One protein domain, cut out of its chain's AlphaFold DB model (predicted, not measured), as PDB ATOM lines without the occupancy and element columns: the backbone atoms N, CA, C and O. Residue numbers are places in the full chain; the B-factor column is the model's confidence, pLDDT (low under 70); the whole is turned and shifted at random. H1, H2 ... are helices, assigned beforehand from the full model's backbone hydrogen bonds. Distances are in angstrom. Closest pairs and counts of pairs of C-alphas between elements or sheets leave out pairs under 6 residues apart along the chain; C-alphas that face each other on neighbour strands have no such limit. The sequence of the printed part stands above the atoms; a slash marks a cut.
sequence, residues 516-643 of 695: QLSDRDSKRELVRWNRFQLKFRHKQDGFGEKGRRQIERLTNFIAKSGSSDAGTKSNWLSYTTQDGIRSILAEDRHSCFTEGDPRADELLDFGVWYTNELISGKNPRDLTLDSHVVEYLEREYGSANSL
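What this domain is: This is residues 516 to 643 of the 695 residues of an uncharacterized protein of Kwoniella dejecticola CBS 10117 (UniProt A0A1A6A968). H4, H5, H1 and H6 follow one another in a row along the longest axis, each set at a large angle to the next, while H2 packs along H5 on one side of the row and the short H3 sits by the far ends of H2 and H5. H5 is in the middle of the main body, and H6 packs on the far side of H1, with its end, residues 638 to 643, sticking out. The printed part has 128 residues with six named helices, H1 to H6 in chain order, and no named strand; the class is all helix. The whole is compact, with a radius of gyration of the C-alphas of 15.3 A and spans of 51 by 35 by 21 A.

How they stand to each other: H5, residues 598 to 615, is the hub and touches four helices. It touches H2, residues 544 to 561, at a shallow tilt of 31 degrees, the same way; the closest C-alphas, of Ile 558 and Thr 611, are 6.6 A apart. H4, residues 578 to 586, touches residues 604 to 608 of H5, closest at the C-alphas of Gln 578 and Leu 604, 5.2 A, and is only just about perpendicular to H5 at 70.4 degrees. H3, residues 572 to 575, touches H5, closest at the C-alphas of Tyr 575 and Val 608, 6.3 A. H1, residues 520 to 537, only just touches H5, with 3 pairs of C-alphas within 8 A; the closest, of Trp 529 and Phe 606, are 6.4 A apart, at a steep tilt of 49 degrees, opposite ways. With residues 533 to 537 alone H1 touches H2, closest at the C-alphas of Arg 537 and Gly 544, 4.5 A. H6, residues 627 to 642, touches residues 527 to 534 of H1 at a steep tilt of 49 degrees, opposite ways, closest at the C-alphas of Val 527 and Val 630, 6.0 A; H5 and H6 are apart. Every O i to N i+4 pair is within hydrogen-bond range in H1, H2 and H6, against 4 of 5 in H4 and 13 of 14 in H5; H3 is too short for such a pair.

Where its parts are: H5 measures 26.6 A from first to last C-alpha, H1 and H2 25.9 A each, and H6 22.4 A. H1 begins at C-alpha 520, (1.105, -18.452, 35.316). H5 begins at C-alpha 598, (16.117, -17.698, 12.980), and H6 ends at C-alpha 642, (13.178, -28.876, 39.138).

The domain as a whole: The C-alphas farthest apart, of Gly 567 and Leu 643, are 53.1 A apart. The printed part has no cut. The links H4 to H5 and H5 to H6 are long, with 11 residues each. The mean pLDDT of the printed part is 80.6; it is under 70 in residues 516 to 518, 563 to 571, 588 to 596 and 639 to 643.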
ATOM      1  N   GLN A 516      -1.156  -8.637  38.968       56.84
ATOM      2  CA  GLN A 516      -1.473 -10.059  39.045       56.84
ATOM      3  C   GLN A 516      -1.887 -10.521  37.648       56.84
ATOM      4  O   GLN A 516      -3.046 -10.416  37.255       56.84
ATOM      5  N   LEU A 517      -0.909 -10.994  36.881       58.28
ATOM      6  CA  LEU A 517      -1.105 -11.822  35.718       58.28
ATOM      7  C   LEU A 517      -1.757 -13.046  36.335       58.28
ATOM      8  O   LEU A 517      -1.088 -13.856  36.973       58.28
ATOM      9  N   SER A 518      -3.087 -13.088  36.268       58.81
ATOM     10  CA  SER A 518      -3.922 -14.125  36.883       58.81
ATOM     11  C   SER A 518      -3.549 -15.522  36.393       58.81
ATOM     12  O   SER A 518      -3.933 -16.517  36.996       58.81
ATOM     13  N   ASP A 519      -2.772 -15.575  35.317       73.75
ATOM     14  CA  ASP A 519      -2.292 -16.760  34.661       73.75
ATOM     15  C   ASP A 519      -0.754 -16.885  34.750       73.75
ATOM     16  O   ASP A 519       0.015 -15.981  34.393       73.75
ATOM     17  N   ARG A 520      -0.307 -18.053  35.230       78.12
ATOM     18  CA  ARG A 520       1.105 -18.452  35.316       78.12
ATOM     19  C   ARG A 520       1.765 -18.422  33.937       78.12
ATOM     20  O   ARG A 520       2.952 -18.093  33.857       78.12
ATOM     21  N   ASP A 521       1.013 -18.728  32.884       79.44
ATOM     22  CA  ASP A 521       1.532 -18.768  31.521       79.44
ATOM     23  C   ASP A 521       1.775 -17.360  30.978       79.44
ATOM     24  O   ASP A 521       2.855 -17.092  30.454       79.44
ATOM     25  N   SER A 522       0.898 -16.402  31.281       81.75
ATOM     26  CA  SER A 522       1.133 -14.984  30.972       81.75
ATOM     27  C   SER A 522       2.417 -14.428  31.621       81.75
ATOM     28  O   SER A 522       3.165 -13.668  31.002       81.75
ATOM     29  N   LYS A 523       2.728 -14.818  32.870       84.00
ATOM     30  CA  LYS A 523       3.979 -14.403  33.540       84.00
ATOM     31  C   LYS A 523       5.209 -15.092  32.929       84.00
ATOM     32  O   LYS A 523       6.255 -14.456  32.788       84.00
ATOM     33  N   ARG A 524       5.088 -16.357  32.505       85.88
ATOM     34  CA  ARG A 524       6.141 -17.075  31.762       85.88
ATOM     35  C   ARG A 524       6.409 -16.444  30.400       85.88
ATOM     36  O   ARG A 524       7.574 -16.277  30.045       85.88
ATOM     37  N   GLU A 525       5.369 -16.058  29.666       90.19
ATOM     38  CA  GLU A 525       5.511 -15.352  28.391       90.19
ATOM     39  C   GLU A 525       6.193 -13.998  28.571       90.19
ATOM     40  O   GLU A 525       7.153 -13.702  27.861       90.19
ATOM     41  N   LEU A 526       5.796 -13.214  29.578       90.50
ATOM     42  CA  LEU A 526       6.450 -11.941  29.888       90.50
ATOM     43  C   LEU A 526       7.957 -12.118  30.140       90.50
ATOM     44  O   LEU A 526       8.772 -11.351  29.617       90.50
ATOM     45  N   VAL A 527       8.345 -13.138  30.913       90.81
ATOM     46  CA  VAL A 527       9.759 -13.453  31.174       90.81
ATOM     47  C   VAL A 527      10.467 -13.936  29.912       90.81
ATOM     48  O   VAL A 527      11.548 -13.432  29.605       90.81
ATOM     49  N   ARG A 528       9.850 -14.837  29.136       93.06
ATOM     50  CA  ARG A 528      10.376 -15.323  27.850       93.06
ATOM     51  C   ARG A 528      10.693 -14.156  26.917       93.06
ATOM     52  O   ARG A 528      11.809 -14.071  26.401       93.06
ATOM     53  N   TRP A 529       9.751 -13.235  26.737       94.94
ATOM     54  CA  TRP A 529       9.909 -12.109  25.822       94.94
ATOM     55  C   TRP A 529      10.899 -11.065  26.324       94.94
ATOM     56  O   TRP A 529      11.650 -10.499  25.529       94.94
ATOM     57  N   ASN A 530      10.997 -10.841  27.636       94.31
ATOM     58  CA  ASN A 530      12.051  -9.987  28.183       94.31
ATOM     59  C   ASN A 530      13.442 -10.637  28.076       94.31
ATOM     60  O   ASN A 530      14.406  -9.944  27.741       94.31
ATOM     61  N   ARG A 531      13.562 -11.964  28.229       92.75
ATOM     62  CA  ARG A 531      14.812 -12.695  27.954       92.75
ATOM     63  C   ARG A 531      15.216 -12.579  26.489       92.75
ATOM     64  O   ARG A 531      16.384 -12.308  26.203       92.75
ATOM     65  N   PHE A 532      14.265 -12.752  25.569       93.44
ATOM     66  CA  PHE A 532      14.485 -12.526  24.142       93.44
ATOM     67  C   PHE A 532      15.024 -11.114  23.900       93.44
ATOM     68  O   PHE A 532      16.091 -10.967  23.310       93.44
ATOM     69  N   GLN A 533      14.371 -10.076  24.436       93.12
ATOM     70  CA  GLN A 533      14.835  -8.696  24.286       93.12
ATOM     71  C   GLN A 533      16.269  -8.502  24.806       93.12
ATOM     72  O   GLN A 533      17.065  -7.835  24.144       93.12
ATOM     73  N   LEU A 534      16.622  -9.073  25.963       91.44
ATOM     74  CA  LEU A 534      17.980  -8.994  26.519       91.44
ATOM     75  C   LEU A 534      19.008  -9.676  25.610       91.44
ATOM     76  O   LEU A 534      20.031  -9.066  25.295       91.44
ATOM     77  N   LYS A 535      18.717 -10.893  25.129       90.88
ATOM     78  CA  LYS A 535      19.575 -11.625  24.183       90.88
ATOM     79  C   LYS A 535      19.718 -10.883  22.859       90.88
ATOM     80  O   LYS A 535      20.829 -10.686  22.381       90.88
ATOM     81  N   PHE A 536      18.617 -10.391  22.302       89.25
ATOM     82  CA  PHE A 536      18.592  -9.666  21.033       89.25
ATOM     83  C   PHE A 536      19.388  -8.352  21.105       89.25
ATOM     84  O   PHE A 536      20.039  -7.949  20.138       89.25
ATOM     85  N   ARG A 537      19.392  -7.702  22.277       90.81
ATOM     86  CA  ARG A 537      20.195  -6.508  22.595       90.81
ATOM     87  C   ARG A 537      21.631  -6.831  23.013       90.81
ATOM     88  O   ARG A 537      22.434  -5.901  23.139       90.81
ATOM     89  N   HIS A 538      21.970  -8.100  23.249       90.00
ATOM     90  CA  HIS A 538      23.302  -8.495  23.686       90.00
ATOM     91  C   HIS A 538      24.326  -8.200  22.586       90.00
ATOM     92  O   HIS A 538      24.056  -8.360  21.395       90.00
ATOM     93  N   LYS A 539      25.511  -7.713  22.974       82.75
ATOM     94  CA  LYS A 539      26.534  -7.281  22.007       82.75
ATOM     95  C   LYS A 539      27.238  -8.447  21.315       82.75
ATOM     96  O   LYS A 539      27.683  -8.265  20.190       82.75
ATOM     97  N   GLN A 540      27.399  -9.573  22.010       82.56
ATOM     98  CA  GLN A 540      28.151 -10.728  21.509       82.56
ATOM     99  C   GLN A 540      27.228 -11.744  20.834       82.56
ATOM    100  O   GLN A 540      27.513 -12.177  19.726       82.56
ATOM    101  N   ASP A 541      26.095 -12.049  21.470       81.62
ATOM    102  CA  ASP A 541      25.192 -13.122  21.022       81.62
ATOM    103  C   ASP A 541      23.985 -12.599  20.220       81.62
ATOM    104  O   ASP A 541      23.255 -13.364  19.588       81.62
ATOM    105  N   GLY A 542      23.762 -11.282  20.241       86.50
ATOM    106  CA  GLY A 542      22.634 -10.611  19.598       86.50
ATOM    107  C   GLY A 542      23.053  -9.600  18.535       86.50
ATOM    108  O   GLY A 542      24.133  -9.667  17.953       86.50
ATOM    109  N   PHE A 543      22.186  -8.616  18.300       84.75
ATOM    110  CA  PHE A 543      22.417  -7.514  17.359       84.75
ATOM    111  C   PHE A 543      22.899  -6.230  18.055       84.75
ATOM    112  O   PHE A 543      22.966  -5.158  17.435       84.75
ATOM    113  N   GLY A 544      23.206  -6.304  19.353       88.19
ATOM    114  CA  GLY A 544      23.690  -5.182  20.148       88.19
ATOM    115  C   GLY A 544      22.784  -3.950  20.052       88.19
ATOM    116  O   GLY A 544      21.566  -3.992  20.222       88.19
ATOM    117  N   GLU A 545      23.398  -2.816  19.721       85.50
ATOM    118  CA  GLU A 545      22.711  -1.530  19.575       85.50
ATOM    119  C   GLU A 545      21.729  -1.492  18.391       85.50
ATOM    120  O   GLU A 545      20.729  -0.776  18.461       85.50
ATOM    121  N   LYS A 546      21.985  -2.248  17.309       84.81
ATOM    122  CA  LYS A 546      21.044  -2.338  16.180       84.81
ATOM    123  C   LYS A 546      19.766  -3.040  16.629       84.81
ATOM    124  O   LYS A 546      18.688  -2.476  16.455       84.81
ATOM    125  N   GLY A 547      19.905  -4.175  17.316       88.06
ATOM    126  CA  GLY A 547      18.774  -4.912  17.881       88.06
ATOM    127  C   GLY A 547      17.984  -4.092  18.897       88.06
ATOM    128  O   GLY A 547      16.757  -4.044  18.843       88.06
ATOM    129  N   ARG A 548      18.680  -3.338  19.762       89.31
ATOM    130  CA  ARG A 548      18.043  -2.394  20.695       89.31
ATOM    131  C   ARG A 548      17.162  -1.378  19.976       89.31
ATOM    132  O   ARG A 548      16.008  -1.212  20.354       89.31
ATOM    133  N   ARG A 549      17.690  -0.720  18.937       87.06
ATOM    134  CA  ARG A 549      16.936   0.268  18.148       87.06
ATOM    135  C   ARG A 549      15.779  -0.361  17.387       87.06
ATOM    136  O   ARG A 549      14.768   0.304  17.206       87.06
ATOM    137  N   GLN A 550      15.931  -1.595  16.923       87.19
ATOM    138  CA  GLN A 550      14.878  -2.299  16.203       87.19
ATOM    139  C   GLN A 550      13.692  -2.597  17.114       87.19
ATOM    140  O   GLN A 550      12.582  -2.200  16.777       87.19
ATOM    141  N   ILE A 551      13.943  -3.185  18.290       91.50
ATOM    142  CA  ILE A 551      12.903  -3.417  19.301       91.50
ATOM    143  C   ILE A 551      12.259  -2.088  19.700       91.50
ATOM    144  O   ILE A 551      11.044  -1.975  19.682       91.50
ATOM    145  N   GLU A 552      13.064  -1.062  19.998       90.31
ATOM    146  CA  GLU A 552      12.564   0.258  20.402       90.31
ATOM    147  C   GLU A 552      11.704   0.918  19.313       90.31
ATOM    148  O   GLU A 552      10.702   1.556  19.617       90.31
ATOM    149  N   ARG A 553      12.058   0.780  18.032       88.44
ATOM    150  CA  ARG A 553      11.238   1.303  16.929       88.44
ATOM    151  C   ARG A 553       9.953   0.509  16.757       88.44
ATOM    152  O   ARG A 553       8.912   1.134  16.605       88.44
ATOM    153  N   LEU A 554      10.034  -0.821  16.802       90.25
ATOM    154  CA  LEU A 554       8.882  -1.707  16.677       90.25
ATOM    155  C   LEU A 554       7.855  -1.419  17.781       90.25
ATOM    156  O   LEU A 554       6.707  -1.104  17.482       90.25
ATOM    157  N   THR A 555       8.277  -1.426  19.048       92.38
ATOM    158  CA  THR A 555       7.373  -1.193  20.184       92.38
ATOM    159  C   THR A 555       6.791   0.219  20.184       92.38
ATOM    160  O   THR A 555       5.604   0.390  20.459       92.38
ATOM    161  N   ASN A 556       7.585   1.236  19.824       89.56
ATOM    162  CA  ASN A 556       7.094   2.609  19.690       89.56
ATOM    163  C   ASN A 556       6.109   2.772  18.529       89.56
ATOM    164  O   ASN A 556       5.180   3.567  18.646       89.56
ATOM    165  N   PHE A 557       6.323   2.076  17.411       88.38
ATOM    166  CA  PHE A 557       5.405   2.110  16.277       88.38
ATOM    167  C   PHE A 557       4.066   1.490  16.672       88.38
ATOM    168  O   PHE A 557       3.054   2.178  16.607       88.38
ATOM    169  N   ILE A 558       4.070   0.258  17.198       89.44
ATOM    170  CA  ILE A 558       2.855  -0.436  17.656       89.44
ATOM    171  C   ILE A 558       2.093   0.420  18.680       89.44
ATOM    172  O   ILE A 558       0.890   0.638  18.535       89.44
ATOM    173  N   ALA A 559       2.788   0.970  19.681       86.94
ATOM    174  CA  ALA A 559       2.161   1.803  20.708       86.94
ATOM    175  C   ALA A 559       1.528   3.083  20.129       86.94
ATOM    176  O   ALA A 559       0.446   3.481  20.554       86.94
ATOM    177  N   LYS A 560       2.175   3.721  19.144       85.31
ATOM    178  CA  LYS A 560       1.634   4.913  18.472       85.31
ATOM    179  C   LYS A 560       0.463   4.587  17.558       85.31
ATOM    180  O   LYS A 560      -0.475   5.373  17.506       85.31
ATOM    181  N   SER A 561       0.501   3.448  16.873       81.06
ATOM    182  CA  SER A 561      -0.514   3.065  15.890       81.06
ATOM    183  C   SER A 561      -1.909   2.864  16.487       81.06
ATOM    184  O   SER A 561      -2.880   2.981  15.746       81.06
ATOM    185  N   GLY A 562      -2.028   2.617  17.798       70.94
ATOM    186  CA  GLY A 562      -3.323   2.572  18.496       70.94
ATOM    187  C   GLY A 562      -3.621   3.768  19.395       70.94
ATOM    188  O   GLY A 562      -4.658   3.781  20.052       70.94
ATOM    189  N   SER A 563      -2.756   4.787  19.428       67.12
ATOM    190  CA  SER A 563      -3.089   6.054  20.077       67.12
ATOM    191  C   SER A 563      -4.043   6.831  19.164       67.12
ATOM    192  O   SER A 563      -3.697   7.188  18.040       67.12
ATOM    193  N   SER A 564      -5.265   7.060  19.645       54.53
ATOM    194  CA  SER A 564      -6.421   7.615  18.920       54.53
ATOM    195  C   SER A 564      -6.242   9.009  18.299       54.53
ATOM    196  O   SER A 564      -7.149   9.481  17.618       54.53
ATOM    197  N   ASP A 565      -5.106   9.672  18.522       52.25
ATOM    198  CA  ASP A 565      -4.862  11.059  18.102       52.25
ATOM    199  C   ASP A 565      -4.441  11.199  16.630       52.25
ATOM    200  O   ASP A 565      -4.463  12.297  16.073       52.25
ATOM    201  N   ALA A 566      -4.095  10.100  15.955       49.47
ATOM    202  CA  ALA A 566      -3.945  10.097  14.506       49.47
ATOM    203  C   ALA A 566      -5.304   9.762  13.877       49.47
ATOM    204  O   ALA A 566      -5.778   8.640  14.006       49.47
ATOM    205  N   GLY A 567      -5.930  10.711  13.170       46.97
ATOM    206  CA  GLY A 567      -7.247  10.580  12.511       46.97
ATOM    207  C   GLY A 567      -7.412   9.433  11.493       46.97
ATOM    208  O   GLY A 567      -8.436   9.331  10.825       46.97
ATOM    209  N   THR A 568      -6.430   8.549  11.386       48.16
ATOM    210  CA  THR A 568      -6.517   7.208  10.817       48.16
ATOM    211  C   THR A 568      -6.615   6.209  11.964       48.16
ATOM    212  O   THR A 568      -5.611   5.926  12.613       48.16
ATOM    213  N   LYS A 569      -7.806   5.637  12.191       46.59
ATOM    214  CA  LYS A 569      -7.998   4.431  13.016       46.59
ATOM    215  C   LYS A 569      -7.194   3.273  12.407       46.59
ATOM    216  O   LYS A 569      -7.742   2.449  11.680       46.59
ATOM    217  N   SER A 570      -5.882   3.246  12.625       53.75
ATOM    218  CA  SER A 570      -5.041   2.127  12.226       53.75
ATOM    219  C   SER A 570      -5.211   1.046  13.286       53.75
ATOM    220  O   SER A 570      -4.928   1.230  14.467       53.75
ATOM    221  N   ASN A 571      -5.807  -0.051  12.845       69.69
ATOM    222  CA  ASN A 571      -6.182  -1.205  13.637       69.69
ATOM    223  C   ASN A 571      -4.927  -1.856  14.232       69.69
ATOM    224  O   ASN A 571      -4.156  -2.454  13.481       69.69
ATOM    225  N   TRP A 572      -4.757  -1.857  15.561       78.81
ATOM    226  CA  TRP A 572      -3.832  -2.795  16.224       78.81
ATOM    227  C   TRP A 572      -4.039  -4.238  15.736       78.81
ATOM    228  O   TRP A 572      -3.081  -4.994  15.638       78.81
ATOM    229  N   LEU A 573      -5.266  -4.573  15.317       82.69
ATOM    230  CA  LEU A 573      -5.637  -5.838  14.675       82.69
ATOM    231  C   LEU A 573      -4.808  -6.189  13.429       82.69
ATOM    232  O   LEU A 573      -4.701  -7.358  13.095       82.69
ATOM    233  N   SER A 574      -4.225  -5.211  12.731       84.00
ATOM    234  CA  SER A 574      -3.343  -5.482  11.586       84.00
ATOM    235  C   SER A 574      -1.956  -5.975  11.999       84.00
ATOM    236  O   SER A 574      -1.241  -6.494  11.154       84.00
ATOM    237  N   TYR A 575      -1.592  -5.852  13.280       88.00
ATOM    238  CA  TYR A 575      -0.284  -6.220  13.834       88.00
ATOM    239  C   TYR A 575      -0.367  -7.397  14.821       88.00
ATOM    240  O   TYR A 575       0.605  -7.707  15.503       88.00
ATOM    241  N   THR A 576      -1.517  -8.074  14.899       90.50
ATOM    242  CA  THR A 576      -1.695  -9.305  15.692       90.50
ATOM    243  C   THR A 576      -1.221 -10.559  14.955       90.50
ATOM    244  O   THR A 576      -1.324 -11.663  15.483       90.50
ATOM    245  N   THR A 577      -0.702 -10.406  13.735       92.94
ATOM    246  CA  THR A 577      -0.127 -11.481  12.921       92.94
ATOM    247  C   THR A 577       1.331 -11.179  12.595       92.94
ATOM    248  O   THR A 577       1.740 -10.015  12.519       92.94
ATOM    249  N   GLN A 578       2.125 -12.229  12.369       92.62
ATOM    250  CA  GLN A 578       3.524 -12.072  11.972       92.62
ATOM    251  C   GLN A 578       3.659 -11.273  10.671       92.62
ATOM    252  O   GLN A 578       4.555 -10.443  10.574       92.62
ATOM    253  N   ASP A 579       2.757 -11.457   9.699       89.38
ATOM    254  CA  ASP A 579       2.748 -10.695   8.440       89.38
ATOM    255  C   ASP A 579       2.543  -9.195   8.680       89.38
ATOM    256  O   ASP A 579       3.218  -8.354   8.081       89.38
ATOM    257  N   GLY A 580       1.658  -8.861   9.621       88.75
ATOM    258  CA  GLY A 580       1.449  -7.503  10.098       88.75
ATOM    259  C   GLY A 580       2.724  -6.879  10.648       88.75
ATOM    260  O   GLY A 580       3.126  -5.793  10.232       88.75
ATOM    261  N   ILE A 581       3.409  -7.592  11.542       91.44
ATOM    262  CA  ILE A 581       4.691  -7.148  12.105       91.44
ATOM    263  C   ILE A 581       5.783  -7.078  11.034       91.44
ATOM    264  O   ILE A 581       6.570  -6.129  11.017       91.44
ATOM    265  N   ARG A 582       5.808  -8.035  10.102       89.19
ATOM    266  CA  ARG A 582       6.753  -8.069   8.984       89.19
ATOM    267  C   ARG A 582       6.602  -6.828   8.114       89.19
ATOM    268  O   ARG A 582       7.616  -6.254   7.740       89.19
ATOM    269  N   SER A 583       5.378  -6.351   7.875       85.88
ATOM    270  CA  SER A 583       5.145  -5.113   7.120       85.88
ATOM    271  C   SER A 583       5.794  -3.880   7.770       85.88
ATOM    272  O   SER A 583       6.398  -3.077   7.064       85.88
ATOM    273  N   ILE A 584       5.781  -3.780   9.109       84.19
ATOM    274  CA  ILE A 584       6.472  -2.711   9.857       84.19
ATOM    275  C   ILE A 584       7.990  -2.846   9.685       84.19
ATOM    276  O   ILE A 584       8.702  -1.871   9.451       84.19
ATOM    277  N   LEU A 585       8.502  -4.069   9.833       82.75
ATOM    278  CA  LEU A 585       9.937  -4.350   9.785       82.75
ATOM    279  C   LEU A 585      10.526  -4.320   8.366       82.75
ATOM    280  O   LEU A 585      11.742  -4.203   8.237       82.75
ATOM    281  N   ALA A 586       9.692  -4.410   7.330       75.00
ATOM    282  CA  ALA A 586      10.089  -4.318   5.929       75.00
ATOM    283  C   ALA A 586      10.214  -2.867   5.433       75.00
ATOM    284  O   ALA A 586      10.805  -2.633   4.380       75.00
ATOM    285  N   GLU A 587       9.705  -1.873   6.173       71.44
ATOM    286  CA  GLU A 587       9.946  -0.470   5.830       71.44
ATOM    287  C   GLU A 587      11.457  -0.162   5.883       71.44
ATOM    288  O   GLU A 587      12.122  -0.492   6.868       71.44
ATOM    289  N   ASP A 588      11.990   0.550   4.875       55.16
ATOM    290  CA  ASP A 588      13.424   0.882   4.651       55.16
ATOM    291  C   ASP A 588      14.199   1.378   5.893       55.16
ATOM    292  O   ASP A 588      15.433   1.394   5.951       55.16
ATOM    293  N   ARG A 589      13.483   1.816   6.927       59.31
ATOM    294  CA  ARG A 589      14.041   2.300   8.188       59.31
ATOM    295  C   ARG A 589      14.464   1.164   9.128       59.31
ATOM    296  O   ARG A 589      15.197   1.447  10.077       59.31
ATOM    297  N   HIS A 590      14.080  -0.090   8.897       59.06
ATOM    298  CA  HIS A 590      14.304  -1.241   9.784       59.06
ATOM    299  C   HIS A 590      15.429  -2.176   9.283       59.06
ATOM    300  O   HIS A 590      15.275  -3.381   9.148       59.06
ATOM    301  N   SER A 591      16.628  -1.613   9.089       57.16
ATOM    302  CA  SER A 591      17.811  -2.215   8.430       57.16
ATOM    303  C   SER A 591      18.503  -3.417   9.124       57.16
ATOM    304  O   SER A 591      19.715  -3.589   8.985       57.16
ATOM    305  N   CYS A 592      17.813  -4.167   9.979       57.12
ATOM    306  CA  CYS A 592      18.370  -5.323  10.708       57.12
ATOM    307  C   CYS A 592      17.447  -6.544  10.709       57.12
ATOM    308  O   CYS A 592      17.863  -7.606  11.163       57.12
ATOM    309  N   PHE A 593      16.237  -6.417  10.161       64.12
ATOM    310  CA  PHE A 593      15.462  -7.575   9.751       64.12
ATOM    311  C   PHE A 593      16.112  -8.137   8.484       64.12
ATOM    312  O   PHE A 593      16.227  -7.434   7.482       64.12
ATOM    313  N   THR A 594      16.602  -9.369   8.563       66.50
ATOM    314  CA  THR A 594      17.164 -10.084   7.413       66.50
ATOM    315  C   THR A 594      16.370 -11.372   7.308       66.50
ATOM    316  O   THR A 594      16.422 -12.184   8.234       66.50
ATOM    317  N   GLU A 595      15.584 -11.523   6.242       64.38
ATOM    318  CA  GLU A 595      14.825 -12.752   6.007       64.38
ATOM    319  C   GLU A 595      15.790 -13.950   5.993       64.38
ATOM    320  O   GLU A 595      16.830 -13.909   5.332       64.38
ATOM    321  N   GLY A 596      15.479 -14.981   6.785       65.19
ATOM    322  CA  GLY A 596      16.302 -16.185   6.943       65.19
ATOM    323  C   GLY A 596      17.178 -16.255   8.203       65.19
ATOM    324  O   GLY A 596      17.792 -17.293   8.437       65.19
ATOM    325  N   ASP A 597      17.243 -15.211   9.042       76.06
ATOM    326  CA  ASP A 597      17.823 -15.344  10.390       76.06
ATOM    327  C   ASP A 597      16.781 -15.978  11.335       76.06
ATOM    328  O   ASP A 597      15.691 -15.426  11.454       76.06
ATOM    329  N   PRO A 598      17.078 -17.074  12.058       75.56
ATOM    330  CA  PRO A 598      16.117 -17.698  12.980       75.56
ATOM    331  C   PRO A 598      15.634 -16.752  14.096       75.56
ATOM    332  O   PRO A 598      14.570 -16.945  14.673       75.56
ATOM    333  N   ARG A 599      16.387 -15.686  14.397       80.19
ATOM    334  CA  ARG A 599      15.990 -14.648  15.363       80.19
ATOM    335  C   ARG A 599      14.991 -13.647  14.781       80.19
ATOM    336  O   ARG A 599      14.439 -12.841  15.530       80.19
ATOM    337  N   ALA A 600      14.802 -13.645  13.461       83.38
ATOM    338  CA  ALA A 600      13.800 -12.827  12.793       83.38
ATOM    339  C   ALA A 600      12.392 -13.314  13.150       83.38
ATOM    340  O   ALA A 600      11.554 -12.484  13.488       83.38
ATOM    341  N   ASP A 601      12.169 -14.629  13.181       87.88
ATOM    342  CA  ASP A 601      10.879 -15.219  13.556       87.88
ATOM    343  C   ASP A 601      10.538 -14.925  15.022       87.88
ATOM    344  O   ASP A 601       9.450 -14.436  15.315       87.88
ATOM    345  N   GLU A 602      11.511 -15.061  15.935       90.88
ATOM    346  CA  GLU A 602      11.326 -14.662  17.339       90.88
ATOM    347  C   GLU A 602      11.002 -13.163  17.486       90.88
ATOM    348  O   GLU A 602      10.245 -12.773  18.374       90.88
ATOM    349  N   LEU A 603      11.548 -12.300  16.620       92.00
ATOM    350  CA  LEU A 603      11.220 -10.873  16.619       92.00
ATOM    351  C   LEU A 603       9.796 -10.606  16.107       92.00
ATOM    352  O   LEU A 603       9.133  -9.697  16.617       92.00
ATOM    353  N   LEU A 604       9.333 -11.369  15.111       93.06
ATOM    354  CA  LEU A 604       7.957 -11.298  14.616       93.06
ATOM    355  C   LEU A 604       6.978 -11.738  15.707       93.06
ATOM    356  O   LEU A 604       6.049 -10.993  16.020       93.06
ATOM    357  N   ASP A 605       7.239 -12.879  16.345       94.56
ATOM    358  CA  ASP A 605       6.441 -13.394  17.461       94.56
ATOM    359  C   ASP A 605       6.417 -12.430  18.647       94.56
ATOM    360  O   ASP A 605       5.359 -12.167  19.219       94.56
ATOM    361  N   PHE A 606       7.565 -11.833  18.977       95.75
ATOM    362  CA  PHE A 606       7.643 -10.788  19.991       95.75
ATOM    363  C   PHE A 606       6.722  -9.611  19.653       95.75
ATOM    364  O   PHE A 606       6.019  -9.107  20.527       95.75
ATOM    365  N   GLY A 607       6.722  -9.156  18.396       94.44
ATOM    366  CA  GLY A 607       5.858  -8.066  17.946       94.44
ATOM    367  C   GLY A 607       4.372  -8.413  18.038       94.44
ATOM    368  O   GLY A 607       3.579  -7.575  18.475       94.44
ATOM    369  N   VAL A 608       4.003  -9.647  17.685       95.12
ATOM    370  CA  VAL A 608       2.630 -10.159  17.799       95.12
ATOM    371  C   VAL A 608       2.192 -10.194  19.257       95.12
ATOM    372  O   VAL A 608       1.162  -9.616  19.603       95.12
ATOM    373  N   TRP A 609       3.002 -10.810  20.123       95.69
ATOM    374  CA  TRP A 609       2.748 -10.855  21.561       95.69
ATOM    375  C   TRP A 609       2.593  -9.445  22.133       95.69
ATOM    376  O   TRP A 609       1.575  -9.134  22.743       95.69
ATOM    377  N   TYR A 610       3.550  -8.556  21.859       94.62
ATOM    378  CA  TYR A 610       3.528  -7.186  22.364       94.62
ATOM    379  C   TYR A 610       2.266  -6.431  21.917       94.62
ATOM    380  O   TYR A 610       1.671  -5.700  22.705       94.62
ATOM    381  N   THR A 611       1.818  -6.635  20.676       93.00
ATOM    382  CA  THR A 611       0.568  -6.049  20.169       93.00
ATOM    383  C   THR A 611      -0.654  -6.598  20.903       93.00
ATOM    384  O   THR A 611      -1.494  -5.815  21.344       93.00
ATOM    385  N   ASN A 612      -0.752  -7.920  21.071       91.19
ATOM    386  CA  ASN A 612      -1.864  -8.559  21.782       91.19
ATOM    387  C   ASN A 612      -1.959  -8.073  23.232       91.19
ATOM    388  O   ASN A 612      -3.052  -7.794  23.728       91.19
ATOM    389  N   GLU A 613      -0.815  -7.889  23.886       91.56
ATOM    390  CA  GLU A 613      -0.771  -7.383  25.251       91.56
ATOM    391  C   GLU A 613      -1.264  -5.938  25.358       91.56
ATOM    392  O   GLU A 613      -2.032  -5.611  26.267       91.56
ATOM    393  N   LEU A 614      -0.913  -5.080  24.398       89.88
ATOM    394  CA  LEU A 614      -1.453  -3.721  24.340       89.88
ATOM    395  C   LEU A 614      -2.960  -3.701  24.048       89.88
ATOM    396  O   LEU A 614      -3.682  -2.927  24.675       89.88
ATOM    397  N   ILE A 615      -3.452  -4.577  23.162       88.00
ATOM    398  CA  ILE A 615      -4.893  -4.734  22.895       88.00
ATOM    399  C   ILE A 615      -5.642  -5.153  24.165       88.00
ATOM    400  O   ILE A 615      -6.740  -4.659  24.413       88.00
ATOM    401  N   SER A 616      -5.043  -6.013  24.994       85.69
ATOM    402  CA  SER A 616      -5.623  -6.437  26.276       85.69
ATOM    403  C   SER A 616      -5.674  -5.326  27.340       85.69
ATOM    404  O   SER A 616      -6.208  -5.530  28.428       85.69
ATOM    405  N   GLY A 617      -5.140  -4.138  27.033       84.50
ATOM    406  CA  GLY A 617      -5.141  -2.976  27.918       84.50
ATOM    407  C   GLY A 617      -3.951  -2.914  28.875       84.50
ATOM    408  O   GLY A 617      -3.937  -2.051  29.755       84.50
ATOM    409  N   LYS A 618      -2.939  -3.785  28.724       86.25
ATOM    410  CA  LYS A 618      -1.718  -3.704  29.540       86.25
ATOM    411  C   LYS A 618      -0.906  -2.466  29.173       86.25
ATOM    412  O   LYS A 618      -0.800  -2.075  28.009       86.25
ATOM    413  N   ASN A 619      -0.300  -1.837  30.179       85.81
ATOM    414  CA  ASN A 619       0.550  -0.675  29.954       85.81
ATOM    415  C   ASN A 619       1.881  -1.120  29.317       85.81
ATOM    416  O   ASN A 619       2.497  -2.056  29.824       85.81
ATOM    417  N   PRO A 620       2.406  -0.421  28.290       87.25
ATOM    418  CA  PRO A 620       3.737  -0.685  27.732       87.25
ATOM    419  C   PRO A 620       4.854  -0.828  28.778       87.25
ATOM    420  O   PRO A 620       5.802  -1.591  28.587       87.25
ATOM    421  N   ARG A 621       4.757  -0.080  29.887       86.00
ATOM    422  CA  ARG A 621       5.741  -0.125  30.979       86.00
ATOM    423  C   ARG A 621       5.737  -1.453  31.729       86.00
ATOM    424  O   ARG A 621       6.800  -1.868  32.171       86.00
ATOM    425  N   ASP A 622       4.591  -2.122  31.811       86.38
ATOM    426  CA  ASP A 622       4.437  -3.396  32.522       86.38
ATOM    427  C   ASP A 622       4.928  -4.583  31.673       86.38
ATOM    428  O   ASP A 622       5.170  -5.670  32.190       86.38
ATOM    429  N   LEU A 623       5.131  -4.368  30.368       88.94
ATOM    430  CA  LEU A 623       5.650  -5.367  29.425       88.94
ATOM    431  C   LEU A 623       7.185  -5.407  29.370       88.94
ATOM    432  O   LEU A 623       7.766  -6.252  28.683       88.94
ATOM    433  N   THR A 624       7.856  -4.495  30.081       88.62
ATOM    434  CA  THR A 624       9.320  -4.401  30.124       88.62
ATOM    435  C   THR A 624       9.822  -4.668  31.539       88.62
ATOM    436  O   THR A 624       9.497  -3.936  32.466       88.62
ATOM    437  N   LEU A 625      10.663  -5.688  31.694       86.25
ATOM    438  CA  LEU A 625      11.290  -6.064  32.959       86.25
ATOM    439  C   LEU A 625      12.764  -5.645  32.985       86.25
ATOM    440  O   LEU A 625      13.448  -5.639  31.958       86.25
ATOM    441  N   ASP A 626      13.271  -5.321  34.175       83.88
ATOM    442  CA  ASP A 626      14.710  -5.142  34.383       83.88
ATOM    443  C   ASP A 626      15.440  -6.485  34.213       83.88
ATOM    444  O   ASP A 626      14.941  -7.532  34.628       83.88
ATOM    445  N   SER A 627      16.647  -6.448  33.647       84.69
ATOM    446  CA  SER A 627      17.544  -7.601  33.514       84.69
ATOM    447  C   SER A 627      17.656  -8.461  34.772       84.69
ATOM    448  O   SER A 627      17.512  -9.678  34.692       84.69
ATOM    449  N   HIS A 628      17.836  -7.845  35.942       82.19
ATOM    450  CA  HIS A 628      17.997  -8.595  37.186       82.19
ATOM    451  C   HIS A 628      16.690  -9.237  37.665       82.19
ATOM    452  O   HIS A 628      16.710 -10.283  38.311       82.19
ATOM    453  N   VAL A 629      15.545  -8.642  37.319       84.19
ATOM    454  CA  VAL A 629      14.223  -9.215  37.606       84.19
ATOM    455  C   VAL A 629      13.970 -10.424  36.709       84.19
ATOM    456  O   VAL A 629      13.460 -11.433  37.188       84.19
ATOM    457  N   VAL A 630      14.366 -10.355  35.432       86.75
ATOM    458  CA  VAL A 630      14.294 -11.501  34.510       86.75
ATOM    459  C   VAL A 630      15.122 -12.663  35.052       86.75
ATOM    460  O   VAL A 630      14.592 -13.758  35.191       86.75
ATOM    461  N   GLU A 631      16.381 -12.428  35.432       85.44
ATOM    462  CA  GLU A 631      17.253 -13.466  36.004       85.44
ATOM    463  C   GLU A 631      16.677 -14.085  37.286       85.44
ATOM    464  O   GLU A 631      16.732 -15.304  37.468       85.44
ATOM    465  N   TYR A 632      16.115 -13.255  38.172       84.81
ATOM    466  CA  TYR A 632      15.458 -13.721  39.392       84.81
ATOM    467  C   TYR A 632      14.268 -14.635  39.075       84.81
ATOM    468  O   TYR A 632      14.212 -15.762  39.568       84.81
ATOM    469  N   LEU A 633      13.356 -14.179  38.211       84.56
ATOM    470  CA  LEU A 633      12.166 -14.935  37.828       84.56
ATOM    471  C   LEU A 633      12.527 -16.228  37.093       84.56
ATOM    472  O   LEU A 633      11.929 -17.266  37.348       84.56
ATOM    473  N   GLU A 634      13.531 -16.210  36.217       87.06
ATOM    474  CA  GLU A 634      14.014 -17.420  35.546       87.06
ATOM    475  C   GLU A 634      14.559 -18.456  36.522       87.06
ATOM    476  O   GLU A 634      14.305 -19.647  36.347       87.06
ATOM    477  N   ARG A 635      15.285 -18.019  37.557       83.88
ATOM    478  CA  ARG A 635      15.768 -18.914  38.611       83.88
ATOM    479  C   ARG A 635      14.607 -19.481  39.419       83.88
ATOM    480  O   ARG A 635      14.591 -20.675  39.687       83.88
ATOM    481  N   GLU A 636      13.630 -18.651  39.764       81.62
ATOM    482  CA  GLU A 636      12.425 -19.083  40.475       81.62
ATOM    483  C   GLU A 636      11.627 -20.113  39.654       81.62
ATOM    484  O   GLU A 636      11.258 -21.166  40.172       81.62
ATOM    485  N   TYR A 637      11.445 -19.879  38.349       78.56
ATOM    486  CA  TYR A 637      10.791 -20.829  37.443       78.56
ATOM    487  C   TYR A 637      11.607 -22.099  37.201       78.56
ATOM    488  O   TYR A 637      11.028 -23.184  37.128       78.56
ATOM    489  N   GLY A 638      12.929 -21.975  37.079       71.88
ATOM    490  CA  GLY A 638      13.846 -23.102  36.926       71.88
ATOM    491  C   GLY A 638      13.831 -24.015  38.150       71.88
ATOM    492  O   GLY A 638      13.709 -25.226  37.998       71.88
ATOM    493  N   SER A 639      13.850 -23.434  39.352       60.31
ATOM    494  CA  SER A 639      13.739 -24.174  40.614       60.31
ATOM    495  C   SER A 639      12.343 -24.765  40.831       60.31
ATOM    496  O   SER A 639      12.214 -25.873  41.343       60.31
ATOM    497  N   ALA A 640      11.279 -24.073  40.407       58.75
ATOM    498  CA  ALA A 640       9.914 -24.592  40.502       58.75
ATOM    499  C   ALA A 640       9.651 -25.764  39.538       58.75
ATOM    500  O   ALA A 640       8.837 -26.628  39.844       58.75
ATOM    501  N   ASN A 641      10.338 -25.812  38.392       52.38
ATOM    502  CA  ASN A 641      10.267 -26.935  37.454       52.38
ATOM    503  C   ASN A 641      11.270 -28.061  37.787       52.38
ATOM    504  O   ASN A 641      11.109 -29.166  37.278       52.38
ATOM    505  N   SER A 642      12.285 -27.820  38.630       44.91
ATOM    506  CA  SER A 642      13.178 -28.876  39.138       44.91
ATOM    507  C   SER A 642      12.624 -29.600  40.369       44.91
ATOM    508  O   SER A 642      13.191 -30.603  40.791       44.91
ATOM    509  N   LEU A 643      11.526 -29.109  40.947       38.59
ATOM    510  CA  LEU A 643      10.767 -29.765  42.013       38.59
ATOM    511  C   LEU A 643       9.715 -30.719  41.425       38.59
ATOM    512  O   LEU A 643       8.550 -30.673  41.807       38.59
TER     513      LEU A 643